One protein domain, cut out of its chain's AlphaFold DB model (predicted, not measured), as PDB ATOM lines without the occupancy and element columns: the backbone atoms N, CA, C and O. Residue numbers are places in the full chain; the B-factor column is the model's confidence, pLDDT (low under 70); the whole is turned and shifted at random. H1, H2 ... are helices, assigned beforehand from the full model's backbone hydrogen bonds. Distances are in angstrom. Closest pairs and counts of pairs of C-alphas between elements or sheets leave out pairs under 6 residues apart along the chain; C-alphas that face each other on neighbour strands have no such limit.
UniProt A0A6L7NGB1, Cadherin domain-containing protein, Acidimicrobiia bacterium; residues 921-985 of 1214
ATOM      1  N   ASP A 921     -37.707  34.369   3.919       83.69
ATOM      2  CA  ASP A 921     -38.499  35.432   3.294       83.69
ATOM      3  C   ASP A 921     -39.866  34.935   2.803       83.69
ATOM      4  O   ASP A 921     -40.890  35.590   3.025       83.69
ATOM      5  N   GLU A 922     -39.916  33.757   2.167       85.06
ATOM      6  CA  GLU A 922     -41.177  33.152   1.723       85.06
ATOM      7  C   GLU A 922     -42.120  32.900   2.903       85.06
ATOM      8  O   GLU A 922     -43.299  33.264   2.848       85.06
ATOM      9  N   VAL A 923     -41.602  32.301   3.977       87.19
ATOM     10  CA  VAL A 923     -42.390  31.929   5.156       87.19
ATOM     11  C   VAL A 923     -42.858  33.175   5.910       87.19
ATOM     12  O   VAL A 923     -44.018  33.248   6.326       87.19
ATOM     13  N   THR A 924     -42.010  34.198   6.005       85.31
ATOM     14  CA  THR A 924     -42.345  35.507   6.582       85.31
ATOM     15  C   THR A 924     -43.454  36.185   5.778       85.31
ATOM     16  O   THR A 924     -44.456  36.641   6.337       85.31
ATOM     17  N   GLY A 925     -43.367  36.151   4.446       85.75
ATOM     18  CA  GLY A 925     -44.427  36.636   3.565       85.75
ATOM     19  C   GLY A 925     -45.756  35.883   3.740       85.75
ATOM     20  O   GLY A 925     -46.831  36.484   3.628       85.75
ATOM     21  N   TRP A 926     -45.726  34.577   4.028       87.00
ATOM     22  CA  TRP A 926     -46.935  33.791   4.321       87.00
ATOM     23  C   TRP A 926     -47.538  34.121   5.687       87.00
ATOM     24  O   TRP A 926     -48.769  34.214   5.789       87.00
ATOM     25  N   ARG A 927     -46.692  34.342   6.700       87.25
ATOM     26  CA  ARG A 927     -47.085  34.800   8.038       87.25
ATOM     27  C   ARG A 927     -47.828  36.128   7.971       87.25
ATOM     28  O   ARG A 927     -48.954  36.223   8.454       87.25
ATOM     29  N   ASP A 928     -47.236  37.127   7.324       86.12
ATOM     30  CA  ASP A 928     -47.742  38.502   7.342       86.12
ATOM     31  C   ASP A 928     -49.082  38.638   6.604       86.12
ATOM     32  O   ASP A 928     -49.980  39.354   7.057       86.12
ATOM     33  N   LYS A 929     -49.285  37.866   5.524       82.38
ATOM     34  CA  LYS A 929     -50.586  37.772   4.832       82.38
ATOM     35  C   LYS A 929     -51.707  37.222   5.715       82.38
ATOM     36  O   LYS A 929     -52.872  37.493   5.438       82.38
ATOM     37  N   HIS A 930     -51.372  36.473   6.763       77.88
ATOM     38  CA  HIS A 930     -52.322  35.919   7.728       77.88
ATOM     39  C   HIS A 930     -52.227  36.593   9.104       77.88
ATOM     40  O   HIS A 930     -52.739  36.051  10.082       77.88
ATOM     41  N   SER A 931     -51.631  37.788   9.179       76.12
ATOM     42  CA  SER A 931     -51.416  38.553  10.419       76.12
ATOM     43  C   SER A 931     -52.684  38.820  11.237       76.12
ATOM     44  O   SER A 931     -52.615  38.978  12.451       76.12
ATOM     45  N   HIS A 932     -53.861  38.806  10.605       75.69
ATOM     46  CA  HIS A 932     -55.147  38.942  11.292       75.69
ATOM     47  C   HIS A 932     -55.565  37.693  12.102       75.69
ATOM     48  O   HIS A 932     -56.617  37.711  12.738       75.69
ATOM     49  N   ASN A 933     -54.813  36.583  12.049       82.31
ATOM     50  CA  ASN A 933     -55.077  35.355  12.807       82.31
ATOM     51  C   ASN A 933     -53.835  34.928  13.608       82.31
ATOM     52  O   ASN A 933     -52.866  34.416  13.046       82.31
ATOM     53  N   ALA A 934     -53.903  35.091  14.931       79.19
ATOM     54  CA  ALA A 934     -52.797  34.817  15.846       79.19
ATOM     55  C   ALA A 934     -52.285  33.363  15.780       79.19
ATOM     56  O   ALA A 934     -51.076  33.146  15.801       79.19
ATOM     57  N   ASP A 935     -53.171  32.377  15.602       81.00
ATOM     58  CA  ASP A 935     -52.773  30.964  15.522       81.00
ATOM     59  C   ASP A 935     -51.979  30.660  14.247       81.00
ATOM     60  O   ASP A 935     -51.116  29.783  14.235       81.00
ATOM     61  N   HIS A 936     -52.268  31.366  13.150       81.06
ATOM     62  CA  HIS A 936     -51.514  31.214  11.906       81.06
ATOM     63  C   HIS A 936     -50.148  31.891  12.009       81.06
ATOM     64  O   HIS A 936     -49.160  31.324  11.548       81.06
ATOM     65  N   VAL A 937     -50.086  33.066  12.639       82.31
ATOM     66  CA  VAL A 937     -48.829  33.790  12.866       82.31
ATOM     67  C   VAL A 937     -47.871  32.965  13.720       82.31
ATOM     68  O   VAL A 937     -46.720  32.793  13.328       82.31
ATOM     69  N   LYS A 938     -48.361  32.382  14.821       85.25
ATOM     70  CA  LYS A 938     -47.571  31.510  15.699       85.25
ATOM     71  C   LYS A 938     -46.937  30.346  14.936       85.25
ATOM     72  O   LYS A 938     -45.732  30.160  14.994       85.25
ATOM     73  N   ARG A 939     -47.722  29.618  14.139       84.56
ATOM     74  CA  ARG A 939     -47.223  28.457  13.378       84.56
ATOM     75  C   ARG A 939     -46.156  28.821  12.354       84.56
ATOM     76  O   ARG A 939     -45.208  28.072  12.170       84.56
ATOM     77  N   TRP A 940     -46.314  29.947  11.663       87.75
ATOM     78  CA  TRP A 940     -45.288  30.392  10.724       87.75
ATOM     79  C   TRP A 940     -44.037  30.902  11.446       87.75
ATOM     80  O   TRP A 940     -42.941  30.672  10.951       87.75
ATOM     81  N   ASN A 941     -44.174  31.500  12.632       86.06
ATOM     82  CA  ASN A 941     -43.033  31.833  13.488       86.06
ATOM     83  C   ASN A 941     -42.291  30.586  13.996       86.06
ATOM     84  O   ASN A 941     -41.067  30.611  14.031       86.06
ATOM     85  N   GLU A 942     -42.988  29.490  14.306       88.50
ATOM     86  CA  GLU A 942     -42.356  28.201  14.640       88.50
ATOM     87  C   GLU A 942     -41.555  27.645  13.440       88.50
ATOM     88  O   GLU A 942     -40.460  27.114  13.617       88.50
ATOM     89  N   VAL A 943     -42.047  27.799  12.200       86.12
ATOM     90  CA  VAL A 943     -41.287  27.418  10.986       86.12
ATOM     91  C   VAL A 943     -40.066  28.314  10.787       86.12
ATOM     92  O   VAL A 943     -38.992  27.807  10.494       86.12
ATOM     93  N   LEU A 944     -40.211  29.631  10.959       84.81
ATOM     94  CA  LEU A 944     -39.096  30.579  10.885       84.81
ATOM     95  C   LEU A 944     -38.027  30.268  11.941       84.81
ATOM     96  O   LEU A 944     -36.847  30.237  11.605       84.81
ATOM     97  N   ALA A 945     -38.442  29.917  13.161       81.88
ATOM     98  CA  ALA A 945     -37.543  29.447  14.213       81.88
ATOM     99  C   ALA A 945     -36.778  28.181  13.817       81.88
ATOM    100  O   ALA A 945     -35.591  28.059  14.103       81.88
ATOM    101  N   ALA A 946     -37.414  27.263  13.090       80.62
ATOM    102  CA  ALA A 946     -36.741  26.074  12.573       80.62
ATOM    103  C   ALA A 946     -35.821  26.335  11.366       80.62
ATOM    104  O   ALA A 946     -34.964  25.508  11.069       80.62
ATOM    105  N   LEU A 947     -35.953  27.485  10.702       78.12
ATOM    106  CA  LEU A 947     -35.027  27.960   9.667       78.12
ATOM    107  C   LEU A 947     -33.903  28.846  10.234       78.12
ATOM    108  O   LEU A 947     -33.079  29.331   9.462       78.12
ATOM    109  N   GLY A 948     -33.851  29.031  11.558       75.88
ATOM    110  CA  GLY A 948     -32.792  29.768  12.252       75.88
ATOM    111  C   GLY A 948     -33.126  31.216  12.625       75.88
ATOM    112  O   GLY A 948     -32.253  31.908  13.138       75.88
ATOM    113  N   GLU A 949     -34.360  31.683  12.412       80.38
ATOM    114  CA  GLU A 949     -34.782  33.028  12.829       80.38
ATOM    115  C   GLU A 949     -35.211  33.060  14.300       80.38
ATOM    116  O   GLU A 949     -36.017  32.245  14.745       80.38
ATOM    117  N   ASP A 950     -34.755  34.047  15.067       80.00
ATOM    118  CA  ASP A 950     -35.207  34.216  16.449       80.00
ATOM    119  C   ASP A 950     -36.609  34.844  16.492       80.00
ATOM    120  O   ASP A 950     -36.790  36.055  16.348       80.00
ATOM    121  N   THR A 951     -37.633  34.007  16.661       77.88
ATOM    122  CA  THR A 951     -39.036  34.448  16.728       77.88
ATOM    123  C   THR A 951     -39.637  34.366  18.131       77.88
ATOM    124  O   THR A 951     -40.802  34.726  18.317       77.88
ATOM    125  N   GLY A 952     -38.871  33.889  19.118       77.38
ATOM    126  CA  GLY A 952     -39.354  33.591  20.471       77.38
ATOM    127  C   GLY A 952     -40.286  32.373  20.581       77.38
ATOM    128  O   GLY A 952     -40.743  32.061  21.680       77.38
ATOM    129  N   GLU A 953     -40.569  31.677  19.478       79.44
ATOM    130  CA  GLU A 953     -41.343  30.432  19.451       79.44
ATOM    131  C   GLU A 953     -40.418  29.215  19.332       79.44
ATOM    132  O   GLU A 953     -39.327  29.292  18.765       79.44
ATOM    133  N   THR A 954     -40.852  28.062  19.845       81.38
ATOM    134  CA  THR A 954     -40.080  26.822  19.706       81.38
ATOM    135  C   THR A 954     -40.014  26.407  18.227       81.38
ATOM    136  O   THR A 954     -41.067  26.358  17.583       81.38
ATOM    137  N   PRO A 955     -38.828  26.061  17.685       82.12
ATOM    138  CA  PRO A 955     -38.686  25.570  16.317       82.12
ATOM    139  C   PRO A 955     -39.662  24.438  15.994       82.12
ATOM    140  O   PRO A 955     -39.787  23.466  16.746       82.12
ATOM    141  N   LEU A 956     -40.356  24.552  14.863       82.12
ATOM    142  CA  LEU A 956     -41.251  23.507  14.395       82.12
ATOM    143  C   LEU A 956     -40.449  22.271  13.975       82.12
ATOM    144  O   LEU A 956     -39.573  22.357  13.121       82.12
ATOM    145  N   THR A 957     -40.805  21.110  14.519       81.31
ATOM    146  CA  THR A 957     -40.208  19.829  14.120       81.31
ATOM    147  C   THR A 957     -40.866  19.259  12.865       81.31
ATOM    148  O   THR A 957     -42.020  19.581  12.552       81.31
ATOM    149  N   VAL A 958     -40.196  18.321  12.190       78.25
ATOM    150  CA  VAL A 958     -40.764  17.568  11.049       78.25
ATOM    151  C   VAL A 958     -42.097  16.895  11.404       78.25
ATOM    152  O   VAL A 958     -43.051  16.886  10.622       78.25
ATOM    153  N   ALA A 959     -42.207  16.335  12.610       74.12
ATOM    154  CA  ALA A 959     -43.453  15.733  13.078       74.12
ATOM    155  C   ALA A 959     -44.565  16.786  13.265       74.12
ATOM    156  O   ALA A 959     -45.726  16.541  12.917       74.12
ATOM    157  N   GLY A 960     -44.208  17.973  13.766       74.00
ATOM    158  CA  GLY A 960     -45.113  19.112  13.926       74.00
ATOM    159  C   GLY A 960     -45.602  19.689  12.595       74.00
ATOM    160  O   GLY A 960     -46.776  20.054  12.473       74.00
ATOM    161  N   SER A 961     -44.757  19.717  11.561       75.06
ATOM    162  CA  SER A 961     -45.146  20.188  10.225       75.06
ATOM    163  C   SER A 961     -46.107  19.221   9.523       75.06
ATOM    164  O   SER A 961     -47.120  19.666   8.975       75.06
ATOM    165  N   ARG A 962     -45.889  17.901   9.631       75.19
ATOM    166  CA  ARG A 962     -46.787  16.862   9.076       75.19
ATOM    167  C   ARG A 962     -48.194  16.899   9.685       75.19
ATOM    168  O   ARG A 962     -49.183  16.674   8.990       75.19
ATOM    169  N   ALA A 963     -48.330  17.253  10.964       70.12
ATOM    170  CA  ALA A 963     -49.638  17.400  11.610       70.12
ATOM    171  C   ALA A 963     -50.472  18.574  11.047       70.12
ATOM    172  O   ALA A 963     -51.707  18.551  11.097       70.12
ATOM    173  N   ASN A 964     -49.817  19.586  10.470       67.00
ATOM    174  CA  ASN A 964     -50.463  20.754   9.868       67.00
ATOM    175  C   ASN A 964     -50.851  20.553   8.388       67.00
ATOM    176  O   ASN A 964     -51.664  21.321   7.864       67.00
ATOM    177  N   GLU A 965     -50.369  19.484   7.742       60.62
ATOM    178  CA  GLU A 965     -50.593  19.160   6.325       60.62
ATOM    179  C   GLU A 965     -52.085  18.998   5.963       60.62
ATOM    180  O   GLU A 965     -52.497  19.330   4.861       60.62
ATOM    181  N   ASN A 966     -52.966  18.590   6.883       58.50
ATOM    182  CA  ASN A 966     -54.381  18.321   6.568       58.50
ATOM    183  C   ASN A 966     -55.333  19.546   6.562       58.50
ATOM    184  O   ASN A 966     -56.550  19.365   6.459       58.50
ATOM    185  N   ARG A 967     -54.834  20.791   6.650       58.12
ATOM    186  CA  ARG A 967     -55.653  22.032   6.678       58.12
ATOM    187  C   ARG A 967     -55.365  22.984   5.496       58.12
ATOM    188  O   ARG A 967     -54.583  22.656   4.617       58.12
ATOM    189  N   PHE A 968     -56.080  24.121   5.439       58.38
ATOM    190  CA  PHE A 968     -56.453  24.969   4.276       58.38
ATOM    191  C   PHE A 968     -55.366  25.378   3.234       58.38
ATOM    192  O   PHE A 968     -55.729  26.016   2.254       58.38
ATOM    193  N   ILE A 969     -54.079  25.001   3.353       67.31
ATOM    194  CA  ILE A 969     -53.038  25.214   2.314       67.31
ATOM    195  C   ILE A 969     -52.002  24.061   2.287       67.31
ATOM    196  O   ILE A 969     -50.847  24.219   2.678       67.31
ATOM    197  N   ARG A 970     -52.419  22.880   1.810       72.19
ATOM    198  CA  ARG A 970     -51.619  21.631   1.771       72.19
ATOM    199  C   ARG A 970     -50.236  21.755   1.117       72.19
ATOM    200  O   ARG A 970     -49.258  21.230   1.632       72.19
ATOM    201  N   SER A 971     -50.135  22.445  -0.018       73.00
ATOM    202  CA  SER A 971     -48.902  22.469  -0.818       73.00
ATOM    203  C   SER A 971     -47.729  23.183  -0.140       73.00
ATOM    204  O   SER A 971     -46.583  22.798  -0.362       73.00
ATOM    205  N   LEU A 972     -47.994  24.191   0.698       79.38
ATOM    206  CA  LEU A 972     -46.944  24.926   1.411       79.38
ATOM    207  C   LEU A 972     -46.341  24.087   2.540       79.38
ATOM    208  O   LEU A 972     -45.122  23.996   2.655       79.38
ATOM    209  N   TRP A 973     -47.181  23.405   3.320       83.69
ATOM    210  CA  TRP A 973     -46.728  22.575   4.440       83.69
ATOM    211  C   TRP A 973     -45.893  21.367   4.004       83.69
ATOM    212  O   TRP A 973     -45.003  20.943   4.740       83.69
ATOM    213  N   ASN A 974     -46.086  20.868   2.781       81.88
ATOM    214  CA  ASN A 974     -45.266  19.778   2.241       81.88
ATOM    215  C   ASN A 974     -43.851  20.249   1.896       81.88
ATOM    216  O   ASN A 974     -42.897  19.507   2.121       81.88
ATOM    217  N   ARG A 975     -43.706  21.486   1.394       86.94
ATOM    218  CA  ARG A 975     -42.391  22.110   1.171       86.94
ATOM    219  C   ARG A 975     -41.684  22.373   2.500       86.94
ATOM    220  O   ARG A 975     -40.518  22.022   2.641       86.94
ATOM    221  N   VAL A 976     -42.406  22.911   3.488       84.81
ATOM    222  CA  VAL A 976     -41.884  23.121   4.851       84.81
ATOM    223  C   VAL A 976     -41.384  21.806   5.440       84.81
ATOM    224  O   VAL A 976     -40.240  21.728   5.856       84.81
ATOM    225  N   THR A 977     -42.197  20.749   5.400       84.44
ATOM    226  CA  THR A 977     -41.839  19.443   5.971       84.44
ATOM    227  C   THR A 977     -40.566  18.869   5.351       84.44
ATOM    228  O   THR A 977     -39.671  18.473   6.086       84.44
ATOM    229  N   ARG A 978     -40.433  18.883   4.017       80.69
ATOM    230  CA  ARG A 978     -39.207  18.408   3.347       80.69
ATOM    231  C   ARG A 978     -37.980  19.265   3.655       80.69
ATOM    232  O   ARG A 978     -36.875  18.744   3.729       80.69
ATOM    233  N   THR A 979     -38.173  20.572   3.824       81.38
ATOM    234  CA  THR A 979     -37.092  21.487   4.219       81.38
ATOM    235  C   THR A 979     -36.609  21.151   5.628       81.38
ATOM    236  O   THR A 979     -35.413  21.008   5.845       81.38
ATOM    237  N   LEU A 980     -37.535  20.930   6.564       79.88
ATOM    238  CA  LEU A 980     -37.217  20.543   7.939       79.88
ATOM    239  C   LEU A 980     -36.592  19.142   8.028       79.88
ATOM    240  O   LEU A 980     -35.685  18.941   8.828       79.88
ATOM    241  N   GLU A 981     -36.995  18.200   7.168       77.19
ATOM    242  CA  GLU A 981     -36.378  16.864   7.076       77.19
ATOM    243  C   GLU A 981     -34.903  16.930   6.668       77.19
ATOM    244  O   GLU A 981     -34.092  16.175   7.199       77.19
ATOM    245  N   ALA A 982     -34.546  17.849   5.768       68.69
ATOM    246  CA  ALA A 982     -33.159  18.071   5.366       68.69
ATOM    247  C   ALA A 982     -32.340  18.815   6.439       68.69
ATOM    248  O   ALA A 982     -31.137  18.590   6.560       68.69
ATOM    249  N   ILE A 983     -32.982  19.675   7.239       69.19
ATOM    250  CA  ILE A 983     -32.328  20.452   8.305       69.19
ATOM    251  C   ILE A 983     -32.081  19.600   9.564       69.19
ATOM    252  O   ILE A 983     -30.989  19.652  10.124       69.19
ATOM    253  N   GLU A 984     -33.033  18.759   9.986       68.81
ATOM    254  CA  GLU A 984     -32.873  17.889  11.171       68.81
ATOM    255  C   GLU A 984     -31.787  16.796  10.983       68.81
ATOM    256  O   GLU A 984     -31.322  16.214  11.963       68.81
ATOM    257  N   GLN A 985     -31.325  16.533   9.751       62.81
ATOM    258  CA  GLN A 985     -30.392  15.443   9.425       62.81
ATOM    259  C   GLN A 985     -28.902  15.708   9.761       62.81
ATOM    260  O   GLN A 985     -28.206  14.749  10.096       62.81
TER     261      GLN A 985
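AT A GLANCE: This is residues 921 to 985 of the 1214 residues of the protein "Cadherin domain-containing protein" of Acidimicrobiia bacterium (UniProt A0A6L7NGB1). Two helical hairpins, H3 with H4 and H1 with H2, stand loosely side by side, joined by a long loop, residues 947 to 957. The 65 printed residues include four named helices, H1 to H4 in chain order, and no named strand: all helix. The whole is compact, with radius of gyration of the C-alphas 10.8 A and spans 34 by 26 by 18 A.

HOW THE PARTS SIT: H4, residues 970 to 983, touches H3, residues 958 to 964, as a hairpin with a shallow tilt of 8 degrees, opposite ways; their closest C-alphas, Ser 961 and Thr 977, are 5.4 A apart. H2, residues 934 to 946, is close to H4 but not clearly touching; their closest C-alphas, Ala 946 and Leu 980, are 7.2 A apart. H2 and H3 are near each other, with 9 C-alpha pairs within 10 A. H1, residues 921 to 929, touches H2 as a hairpin, closest C-alphas Arg 927 and Val 937 at 5.2 A, and is apart from H3 and H4. Every O i to N i+4 pair is within hydrogen-bond range in H1 and H2, 2 of 3 in H3, 9 of 10 in H4.

IN THESE COORDINATES: H4 measures 20.4 A, ending at C-alpha 983 (-32.328, 20.452, 8.305); H2 measures 18.6 A. H1 begins at C-alpha 921 (-38.499, 35.432, 3.294).

THE WHOLE: The printed part has no cut. Residues 964 to 969 and 982 to 985 have pLDDT under 70.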